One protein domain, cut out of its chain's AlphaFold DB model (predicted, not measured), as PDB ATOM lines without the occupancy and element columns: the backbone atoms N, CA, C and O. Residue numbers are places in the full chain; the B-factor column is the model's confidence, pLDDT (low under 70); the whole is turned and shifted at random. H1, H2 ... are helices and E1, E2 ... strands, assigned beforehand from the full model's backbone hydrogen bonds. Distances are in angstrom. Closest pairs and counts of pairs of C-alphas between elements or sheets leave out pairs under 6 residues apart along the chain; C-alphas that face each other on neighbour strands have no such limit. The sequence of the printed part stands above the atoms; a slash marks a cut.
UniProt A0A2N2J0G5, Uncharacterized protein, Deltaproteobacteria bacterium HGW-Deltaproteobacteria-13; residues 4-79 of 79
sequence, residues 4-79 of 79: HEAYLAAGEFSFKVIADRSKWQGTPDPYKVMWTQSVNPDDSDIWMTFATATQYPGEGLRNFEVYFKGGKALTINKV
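Overview. This is residues 4 to 79 of the 79 residues of an uncharacterized protein of Deltaproteobacteria bacterium HGW-Deltaproteobacteria-13 (UniProt A0A2N2J0G5). One long, twisted sheet of four strands has a helix, H2, across one face, and a shorter helix, H1, meets H2 and only grazes the sheet. The link from E1 to H2 and the turn from E2 to E3 lie at opposite ends of the long axis, along which the strands run. The printed part has 76 residues, with two named helices and four named strands in the order H1, E1, H2, E2, E3, E4. The sheet's order is E1, E2, E3, E4, antiparallel throughout, and the class is mixed, helices and strands. The whole is only just compact, close to loose, with a radius of gyration of the C-alphas of 13.3 A, and its outline is a rod spanning 45 by 20 by 19 A.

Arrangement. In the sheet, E2, residues 45 to 52, and E3, residues 62 to 69, are the inner strands and form a hairpin, antiparallel at 157 degrees; N 48 and O 66 are 3.0 A apart, within hydrogen-bond range. E4, residues 72 to 78, is an edge strand and forms a hairpin with E3, antiparallel at 154 degrees, with N 67 and O 75 at 2.9 A. E2, E3 and E4 make a meander, each strand the antiparallel neighbour of the one before. E1, residues 13 to 18, is the other edge strand, antiparallel to E2 at 170 degrees, with N 16 and O 47 at 2.9 A. E1 and E4 are apart. H2, residues 30 to 39, is on one face of the sheet, making two layers, a helix layer and a sheet layer, at a height over the sheet of 9.6 A. It runs across the strands, at 82 degrees to E1 on the local plane, and is only just over E1 and E3, with 3 of its 10 C-alphas falling on each. The closest C-alphas of H2 and E1 are those of Pro 30 and Val 17, 6.1 A apart. H1, residues 4 to 10, only grazes the sheet, with its residues 6 to 10. H1 and H2 touch, their closest C-alphas being those of His 4 and Trp 35, 5.5 A apart, and they stand about perpendicular at 71 degrees, only just past a steep tilt. Every O i to N i+4 pair is within hydrogen-bond range in H1, and 4 of 6 in H2.

Along the chain. E2 measures 22.8 A from first to last C-alpha, E3 23.5 A, E4 18.2 A, E1 16.7 A, H2 15.0 A and H1 10.1 A. H1 begins at C-alpha 4, (111.019, 114.214, 143.125), E3 begins at C-alpha 62, (92.269, 123.499, 139.246), and E4 ends at C-alpha 78, (97.912, 128.683, 137.909).

Size, cuts and confidence. The two C-alphas farthest apart are those of Gln 25 and Gly 58, 45.2 A. The link from E1 to H2, with 11 residues, is long. The printed part has no cut; its mean pLDDT is 94.7, and no printed residue is under 70.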
ATOM      1  N   HIS A   4     111.336 115.535 142.589       93.31
ATOM      2  CA  HIS A   4     111.019 114.214 143.125       93.31
ATOM      3  C   HIS A   4     110.166 114.287 144.399       93.31
ATOM      4  O   HIS A   4     109.238 113.503 144.559       93.31
ATOM      5  N   GLU A   5     110.434 115.247 145.288       93.38
ATOM      6  CA  GLU A   5     109.583 115.479 146.462       93.38
ATOM      7  C   GLU A   5     108.158 115.879 146.046       93.38
ATOM      8  O   GLU A   5     107.191 115.404 146.637       93.38
ATOM      9  N   ALA A   6     108.018 116.702 145.000       93.50
ATOM     10  CA  ALA A   6     106.713 117.081 144.457       93.50
ATOM     11  C   ALA A   6     105.975 115.885 143.832       93.50
ATOM     12  O   ALA A   6     104.784 115.699 144.081       93.50
ATOM     13  N   TYR A   7     106.694 115.039 143.088       92.19
ATOM     14  CA  TYR A   7     106.185 113.772 142.558       92.19
ATOM     15  C   TYR A   7     105.611 112.877 143.666       92.19
ATOM     16  O   TYR A   7     104.477 112.415 143.556       92.19
ATOM     17  N   LEU A   8     106.369 112.667 144.747       91.19
ATOM     18  CA  LEU A   8     105.938 111.819 145.861       91.19
ATOM     19  C   LEU A   8     104.729 112.394 146.612       91.19
ATOM     20  O   LEU A   8     103.924 111.630 147.140       91.19
ATOM     21  N   ALA A   9     104.600 113.721 146.675       90.00
ATOM     22  CA  ALA A   9     103.538 114.385 147.428       90.00
ATOM     23  C   ALA A   9     102.204 114.481 146.671       90.00
ATOM     24  O   ALA A   9     101.146 114.398 147.292       90.00
ATOM     25  N   ALA A  10     102.238 114.705 145.355       83.06
ATOM     26  CA  ALA A  10     101.058 115.146 144.610       83.06
ATOM     27  C   ALA A  10     100.265 114.021 143.919       83.06
ATOM     28  O   ALA A  10      99.115 114.235 143.541       83.06
ATOM     29  N   GLY A  11     100.838 112.823 143.771       78.12
ATOM     30  CA  GLY A  11     100.155 111.702 143.122       78.12
ATOM     31  C   GLY A  11     100.137 111.830 141.598       78.12
ATOM     32  O   GLY A  11     101.154 111.567 140.963       78.12
ATOM     33  N   GLU A  12      98.989 112.173 141.000       84.62
ATOM     34  CA  GLU A  12      98.849 112.324 139.543       84.62
ATOM     35  C   GLU A  12      99.383 113.683 139.070       84.62
ATOM     36  O   GLU A  12      99.042 114.738 139.610       84.62
ATOM     37  N   PHE A  13     100.228 113.659 138.041       94.25
ATOM     38  CA  PHE A  13     100.834 114.848 137.455       94.25
ATOM     39  C   PHE A  13     101.173 114.611 135.986       94.25
ATOM     40  O   PHE A  13     101.369 113.481 135.537       94.25
ATOM     41  N   SER A  14     101.301 115.706 135.246       96.19
ATOM     42  CA  SER A  14     101.963 115.720 133.941       96.19
ATOM     43  C   SER A  14     103.252 116.526 134.039       96.19
ATOM     44  O   SER A  14     103.433 117.315 134.970       96.19
ATOM     45  N   PHE A  15     104.185 116.308 133.116       96.88
ATOM     46  CA  PHE A  15     105.485 116.958 133.197       96.88
ATOM     47  C   PHE A  15     106.125 117.221 131.842       96.88
ATOM     48  O   PHE A  15     105.840 116.564 130.841       96.88
ATOM     49  N   LYS A  16     107.075 118.154 131.858       97.50
ATOM     50  CA  LYS A  16     108.022 118.427 130.780       97.50
ATOM     51  C   LYS A  16     109.419 118.547 131.378       97.50
ATOM     52  O   LYS A  16     109.612 119.239 132.371       97.50
ATOM     53  N   VAL A  17     110.393 117.898 130.748       97.81
ATOM     54  CA  VAL A  17     111.803 117.940 131.156       97.81
ATOM     55  C   VAL A  17     112.646 118.399 129.975       97.81
ATOM     56  O   VAL A  17     112.552 117.837 128.884       97.81
ATOM     57  N   ILE A  18     113.487 119.403 130.203       97.88
ATOM     58  CA  ILE A  18     114.593 119.771 129.322       97.88
ATOM     59  C   ILE A  18     115.875 119.504 130.107       97.88
ATOM     60  O   ILE A  18     116.221 120.250 131.018       97.88
ATOM     61  N   ALA A  19     116.550 118.402 129.782       97.88
ATOM     62  CA  ALA A  19     117.747 117.979 130.497       97.88
ATOM     63  C   ALA A  19     118.967 118.849 130.153       97.88
ATOM     64  O   ALA A  19     119.169 119.222 128.992       97.88
ATOM     65  N   ASP A  20     119.808 119.106 131.155       97.56
ATOM     66  CA  ASP A  20     121.108 119.758 130.998       97.56
ATOM     67  C   ASP A  20     122.028 118.917 130.100       97.56
ATOM     68  O   ASP A  20     122.503 117.846 130.483       97.56
ATOM     69  N   ARG A  21     122.319 119.423 128.898       96.00
ATOM     70  CA  ARG A  21     123.146 118.721 127.903       96.00
ATOM     71  C   ARG A  21     124.616 118.585 128.296       96.00
ATOM     72  O   ARG A  21     125.321 117.790 127.678       96.00
ATOM     73  N   SER A  22     125.094 119.343 129.284       95.88
ATOM     74  CA  SER A  22     126.456 119.187 129.805       95.88
ATOM     75  C   SER A  22     126.602 117.931 130.672       95.88
ATOM     76  O   SER A  22     127.688 117.356 130.734       95.88
ATOM     77  N   LYS A  23     125.500 117.467 131.285       95.81
ATOM     78  CA  LYS A  23     125.458 116.253 132.115       95.81
ATOM     79  C   LYS A  23     124.782 115.066 131.429       95.81
ATOM     80  O   LYS A  23     125.188 113.927 131.649       95.81
ATOM     81  N   TRP A  24     123.777 115.314 130.592       96.00
ATOM     82  CA  TRP A  24     122.949 114.282 129.973       96.00
ATOM     83  C   TRP A  24     123.136 114.246 128.456       96.00
ATOM     84  O   TRP A  24     122.910 115.234 127.760       96.00
ATOM     85  N   GLN A  25     123.504 113.079 127.926       92.06
ATOM     86  CA  GLN A  25     123.641 112.859 126.485       92.06
ATOM     87  C   GLN A  25     122.413 112.143 125.909       92.06
ATOM     88  O   GLN A  25     121.802 111.300 126.566       92.06
ATOM     89  N   GLY A  26     122.079 112.447 124.651       92.25
ATOM     90  CA  GLY A  26     120.963 111.819 123.941       92.25
ATOM     91  C   GLY A  26     119.596 112.192 124.521       92.25
ATOM     92  O   GLY A  26     119.336 113.362 124.803       92.25
ATOM     93  N   THR A  27     118.724 111.192 124.670       92.94
ATOM     94  CA  THR A  27     117.373 111.336 125.232       92.94
ATOM     95  C   THR A  27     117.339 110.676 126.611       92.94
ATOM     96  O   THR A  27     117.035 109.484 126.703       92.94
ATOM     97  N   PRO A  28     117.720 111.394 127.683       95.75
ATOM     98  CA  PRO A  28     117.753 110.821 129.019       95.75
ATOM     99  C   PRO A  28     116.347 110.467 129.503       95.75
ATOM    100  O   PRO A  28     115.359 111.095 129.123       95.75
ATOM    101  N   ASP A  29     116.273 109.475 130.388       96.44
ATOM    102  CA  ASP A  29     115.041 109.134 131.092       96.44
ATOM    103  C   ASP A  29     114.614 110.320 131.983       96.44
ATOM    104  O   ASP A  29     115.354 110.677 132.911       96.44
ATOM    105  N   PRO A  30     113.445 110.939 131.742       95.81
ATOM    106  CA  PRO A  30     113.018 112.127 132.472       95.81
ATOM    107  C   PRO A  30     112.846 111.871 133.973       95.81
ATOM    108  O   PRO A  30     113.110 112.771 134.772       95.81
ATOM    109  N   TYR A  31     112.487 110.650 134.386       95.06
ATOM    110  CA  TYR A  31     112.370 110.318 135.807       95.06
ATOM    111  C   TYR A  31     113.736 110.301 136.494       95.06
ATOM    112  O   TYR A  31     113.860 110.745 137.638       95.06
ATOM    113  N   LYS A  32     114.788 109.869 135.788       96.75
ATOM    114  CA  LYS A  32     116.164 109.953 136.301       96.75
ATOM    115  C   LYS A  32     116.635 111.397 136.416       96.75
ATOM    116  O   LYS A  32     117.291 111.728 137.403       96.75
ATOM    117  N   VAL A  33     116.280 112.256 135.460       97.44
ATOM    118  CA  VAL A  33     116.603 113.692 135.517       97.44
ATOM    119  C   VAL A  33     115.931 114.341 136.733       97.44
ATOM    120  O   VAL A  33     116.603 115.018 137.510       97.44
ATOM    121  N   MET A  34     114.642 114.062 136.967       96.44
ATOM    122  CA  MET A  34     113.909 114.543 138.148       96.44
ATOM    123  C   MET A  34     114.494 114.034 139.467       96.44
ATOM    124  O   MET A  34     114.639 114.814 140.405       96.44
ATOM    125  N   TRP A  35     114.837 112.745 139.554       96.12
ATOM    126  CA  TRP A  35     115.477 112.174 140.743       96.12
ATOM    127  C   TRP A  35     116.839 112.816 141.024       96.12
ATOM    128  O   TRP A  35     117.144 113.159 142.166       96.12
ATOM    129  N   THR A  36     117.642 113.030 139.980       97.19
ATOM    130  CA  THR A  36     118.993 113.598 140.100       97.19
ATOM    131  C   THR A  36     118.976 114.984 140.737       97.19
ATOM    132  O   THR A  36     119.862 115.291 141.533       97.19
ATOM    133  N   GLN A  37     117.916 115.768 140.512       97.50
ATOM    134  CA  GLN A  37     117.717 117.060 141.172       97.50
ATOM    135  C   GLN A  37     117.669 116.995 142.707       97.50
ATOM    136  O   GLN A  37     117.871 118.019 143.351       97.50
ATOM    137  N   SER A  38     117.412 115.828 143.305       95.31
ATOM    138  CA  SER A  38     117.421 115.650 144.764       95.31
ATOM    139  C   SER A  38     118.790 115.306 145.341       95.31
ATOM    140  O   SER A  38     119.026 115.547 146.520       95.31
ATOM    141  N   VAL A  39     119.678 114.715 144.539       95.56
ATOM    142  CA  VAL A  39     120.956 114.155 145.015       95.56
ATOM    143  C   VAL A  39     122.168 114.927 144.504       95.56
ATOM    144  O   VAL A  39     123.129 115.121 145.240       95.56
ATOM    145  N   ASN A  40     122.133 115.380 143.251       96.38
ATOM    146  CA  ASN A  40     123.191 116.158 142.618       96.38
ATOM    147  C   ASN A  40     122.572 117.099 141.570       96.38
ATOM    148  O   ASN A  40     122.575 116.770 140.380       96.38
ATOM    149  N   PRO A  41     122.011 118.242 142.008       97.00
ATOM    150  CA  PRO A  41     121.319 119.173 141.128       97.00
ATOM    151  C   PRO A  41     122.133 119.599 139.901       97.00
ATOM    152  O   PRO A  41     123.365 119.676 139.922       97.00
ATOM    153  N   ASP A  42     121.431 119.899 138.815       97.12
ATOM    154  CA  ASP A  42     122.011 120.400 137.571       97.12
ATOM    155  C   ASP A  42     121.129 121.485 136.946       97.12
ATOM    156  O   ASP A  42     120.121 121.888 137.533       97.12
ATOM    157  N   ASP A  43     121.517 121.971 135.768       97.62
ATOM    158  CA  ASP A  43     120.822 123.077 135.112       97.62
ATOM    159  C   ASP A  43     119.605 122.634 134.278       97.62
ATOM    160  O   ASP A  43     119.123 123.403 133.444       97.62
ATOM    161  N   SER A  44     119.083 121.420 134.503       98.19
ATOM    162  CA  SER A  44     117.872 120.938 133.836       98.19
ATOM    163  C   SER A  44     116.658 121.778 134.228       98.19
ATOM    164  O   SER A  44     116.443 122.096 135.399       98.19
ATOM    165  N   ASP A  45     115.825 122.074 133.236       98.38
ATOM    166  CA  ASP A  45     114.569 122.789 133.406       98.38
ATOM    167  C   ASP A  45     113.408 121.787 133.449       98.38
ATOM    168  O   ASP A  45     113.231 120.972 132.535       98.38
ATOM    169  N   ILE A  46     112.619 121.821 134.524       98.44
ATOM    170  CA  ILE A  46     111.547 120.849 134.763       98.44
ATOM    171  C   ILE A  46     110.257 121.589 135.100       98.44
ATOM    172  O   ILE A  46     110.228 122.413 136.008       98.44
ATOM    173  N   TRP A  47     109.179 121.244 134.408       98.31
ATOM    174  CA  TRP A  47     107.827 121.707 134.700       98.31
ATOM    175  C   TRP A  47     106.982 120.513 135.112       98.31
ATOM    176  O   TRP A  47     107.004 119.479 134.440       98.31
ATOM    177  N   MET A  48     106.249 120.652 136.210       97.69
ATOM    178  CA  MET A  48     105.293 119.651 136.674       97.69
ATOM    179  C   MET A  48     103.946 120.315 136.913       97.69
ATOM    180  O   MET A  48     103.867 121.290 137.658       97.69
ATOM    181  N   THR A  49     102.900 119.769 136.303       97.38
ATOM    182  CA  THR A  49     101.532 120.270 136.419       97.38
ATOM    183  C   THR A  49     100.697 119.291 137.222       97.38
ATOM    184  O   THR A  49     100.625 118.105 136.891       97.38
ATOM    185  N   PHE A  50     100.048 119.814 138.255       95.25
ATOM    186  CA  PHE A  50      99.258 119.067 139.226       95.25
ATOM    187  C   PHE A  50      97.832 119.599 139.272       95.25
ATOM    188  O   PHE A  50      97.610 120.786 139.027       95.25
ATOM    189  N   ALA A  51      96.885 118.743 139.655       93.00
ATOM    190  CA  ALA A  51      95.510 119.133 139.937       93.00
ATOM    191  C   ALA A  51      95.280 119.256 141.454       93.00
ATOM    192  O   ALA A  51      95.734 118.425 142.238       93.00
ATOM    193  N   THR A  52      94.557 120.286 141.885       91.19
ATOM    194  CA  THR A  52      94.199 120.524 143.290       91.19
ATOM    195  C   THR A  52      92.803 121.118 143.407       91.19
ATOM    196  O   THR A  52      92.411 121.974 142.619       91.19
ATOM    197  N   ALA A  53      92.046 120.671 144.407       91.62
ATOM    198  CA  ALA A  53      90.755 121.259 144.772       91.62
ATOM    199  C   ALA A  53      90.840 122.145 146.029       91.62
ATOM    200  O   ALA A  53      89.843 122.731 146.441       91.62
ATOM    201  N   THR A  54      92.012 122.217 146.672       89.75
ATOM    202  CA  THR A  54      92.167 122.796 148.017       89.75
ATOM    203  C   THR A  54      93.017 124.061 148.043       89.75
ATOM    204  O   THR A  54      92.797 124.915 148.895       89.75
ATOM    205  N   GLN A  55      93.958 124.219 147.109       87.38
ATOM    206  CA  GLN A  55      94.842 125.391 147.061       87.38
ATOM    207  C   GLN A  55      94.119 126.673 146.617       87.38
ATOM    208  O   GLN A  55      94.556 127.769 146.960       87.38
ATOM    209  N   TYR A  56      93.011 126.536 145.880       88.19
ATOM    210  CA  TYR A  56      92.223 127.644 145.331       88.19
ATOM    211  C   TYR A  56      90.762 127.551 145.814       88.19
ATOM    212  O   TYR A  56      89.920 126.951 145.136       88.19
ATOM    213  N   PRO A  57      90.443 128.090 147.009       90.00
ATOM    214  CA  PRO A  57      89.113 127.970 147.600       90.00
ATOM    215  C   PRO A  57      88.007 128.524 146.697       90.00
ATOM    216  O   PRO A  57      88.114 129.626 146.167       90.00
ATOM    217  N   GLY A  58      86.920 127.763 146.549       92.62
ATOM    218  CA  GLY A  58      85.755 128.154 145.745       92.62
ATOM    219  C   GLY A  58      85.913 127.954 144.235       92.62
ATOM    220  O   GLY A  58      84.956 128.160 143.496       92.62
ATOM    221  N   GLU A  59      87.079 127.510 143.764       93.31
ATOM    222  CA  GLU A  59      87.349 127.381 142.330       93.31
ATOM    223  C   GLU A  59      87.150 125.971 141.765       93.31
ATOM    224  O   GLU A  59      87.240 125.788 140.547       93.31
ATOM    225  N   GLY A  60      86.863 124.992 142.625       92.38
ATOM    226  CA  GLY A  60      86.792 123.580 142.256       92.38
ATOM    227  C   GLY A  60      88.172 122.988 141.963       92.38
ATOM    228  O   GLY A  60      89.185 123.467 142.467       92.38
ATOM    229  N   LEU A  61      88.209 121.928 141.151       93.12
ATOM    230  CA  LEU A  61      89.457 121.304 140.713       93.12
ATOM    231  C   LEU A  61      90.186 122.229 139.724       93.12
ATOM    232  O   LEU A  61      89.629 122.604 138.690       93.12
ATOM    233  N   ARG A  62      91.427 122.600 140.044       94.12
ATOM    234  CA  ARG A  62      92.269 123.499 139.246       94.12
ATOM    235  C   ARG A  62      93.665 122.948 139.074       94.12
ATOM    236  O   ARG A  62      94.170 122.258 139.954       94.12
ATOM    237  N   ASN A  63      94.294 123.327 137.969       94.56
ATOM    238  CA  ASN A  63      95.673 122.973 137.706       94.56
ATOM    239  C   ASN A  63      96.620 124.082 138.164       94.56
ATOM    240  O   ASN A  63      96.304 125.274 138.124       94.56
ATOM    241  N   PHE A  64      97.805 123.675 138.592       95.00
ATOM    242  CA  PHE A  64      98.933 124.570 138.782       95.00
ATOM    243  C   PHE A  64     100.206 123.896 138.288       95.00
ATOM    244  O   PHE A  64     100.369 122.682 138.407       95.00
ATOM    245  N   GLU A  65     101.100 124.694 137.731       96.88
ATOM    246  CA  GLU A  65     102.404 124.273 137.251       96.88
ATOM    247  C   GLU A  65     103.481 124.786 138.200       96.88
ATOM    248  O   GLU A  65     103.485 125.954 138.600       96.88
ATOM    249  N   VAL A  66     104.409 123.903 138.545       97.25
ATOM    250  CA  VAL A  66     105.612 124.223 139.303       97.25
ATOM    251  C   VAL A  66     106.809 124.090 138.378       97.25
ATOM    252  O   VAL A  66     107.031 123.038 137.776       97.25
ATOM    253  N   TYR A  67     107.591 125.159 138.286       98.31
ATOM    254  CA  TYR A  67     108.858 125.169 137.570       98.31
ATOM    255  C   TYR A  67     110.010 124.922 138.543       98.31
ATOM    256  O   TYR A  67     110.106 125.576 139.586       98.31
ATOM    257  N   PHE A  68     110.898 124.004 138.175       98.31
ATOM    258  CA  PHE A  68     112.089 123.648 138.924       98.31
ATOM    259  C   PHE A  68     113.353 123.843 138.092       98.31
ATOM    260  O   PHE A  68     113.387 123.520 136.902       98.31
ATOM    261  N   LYS A  69     114.413 124.293 138.766       98.00
ATOM    262  CA  LYS A  69     115.779 124.359 138.238       98.00
ATOM    263  C   LYS A  69     116.786 124.272 139.379       98.00
ATOM    264  O   LYS A  69     116.516 124.781 140.471       98.00
ATOM    265  N   GLY A  70     117.931 123.625 139.153       96.88
ATOM    266  CA  GLY A  70     118.988 123.522 140.164       96.88
ATOM    267  C   GLY A  70     118.490 122.908 141.476       96.88
ATOM    268  O   GLY A  70     118.846 123.378 142.557       96.88
ATOM    269  N   GLY A  71     117.610 121.905 141.392       95.56
ATOM    270  CA  GLY A  71     117.053 121.221 142.562       95.56
ATOM    271  C   GLY A  71     115.963 121.970 143.333       95.56
ATOM    272  O   GLY A  71     115.534 121.488 144.378       95.56
ATOM    273  N   LYS A  72     115.498 123.134 142.865       96.56
ATOM    274  CA  LYS A  72     114.572 123.996 143.620       96.56
ATOM    275  C   LYS A  72     113.330 124.340 142.815       96.56
ATOM    276  O   LYS A  72     113.437 124.624 141.627       96.56
ATOM    277  N   ALA A  73     112.176 124.382 143.479       97.00
ATOM    278  CA  ALA A  73     110.985 125.042 142.952       97.00
ATOM    279  C   ALA A  73     111.227 126.558 142.889       97.00
ATOM    280  O   ALA A  73     111.595 127.163 143.898       97.00
ATOM    281  N   LEU A  74     111.040 127.159 141.715       97.62
ATOM    282  CA  LEU A  74     111.290 128.583 141.476       97.62
ATOM    283  C   LEU A  74     110.002 129.383 141.295       97.62
ATOM    284  O   LEU A  74     109.889 130.477 141.841       97.62
ATOM    285  N   THR A  75     109.029 128.851 140.554       97.25
ATOM    286  CA  THR A  75     107.740 129.520 140.336       97.25
ATOM    287  C   THR A  75     106.587 128.537 140.415       97.25
ATOM    288  O   THR A  75     106.729 127.379 140.022       97.25
ATOM    289  N   ILE A  76     105.441 129.025 140.888       95.81
ATOM    290  CA  ILE A  76     104.166 128.310 140.881       95.81
ATOM    291  C   ILE A  76     103.165 129.188 140.140       95.81
ATOM    292  O   ILE A  76     102.901 130.309 140.571       95.81
ATOM    293  N   ASN A  77     102.615 128.676 139.044       95.50
ATOM    294  CA  ASN A  77     101.644 129.382 138.221       95.50
ATOM    295  C   ASN A  77     100.345 128.586 138.157       95.50
ATOM    296  O   ASN A  77     100.356 127.364 138.035       95.50
ATOM    297  N   LYS A  78      99.214 129.280 138.212       94.06
ATOM    298  CA  LYS A  78      97.912 128.683 137.909       94.06
ATOM    299  C   LYS A  78      97.784 128.497 136.392       94.06
ATOM    300  O   LYS A  78      98.199 129.393 135.655       94.06
ATOM    301  N   VAL A  79      97.217 127.370 135.952       88.88
ATOM    302  CA  VAL A  79      97.068 126.997 134.527       88.88
ATOM    303  C   VAL A  79      95.615 126.712 134.177       88.88
ATOM    304  O   VAL A  79      94.905 126.136 135.037       88.88
TER     305      VAL A  79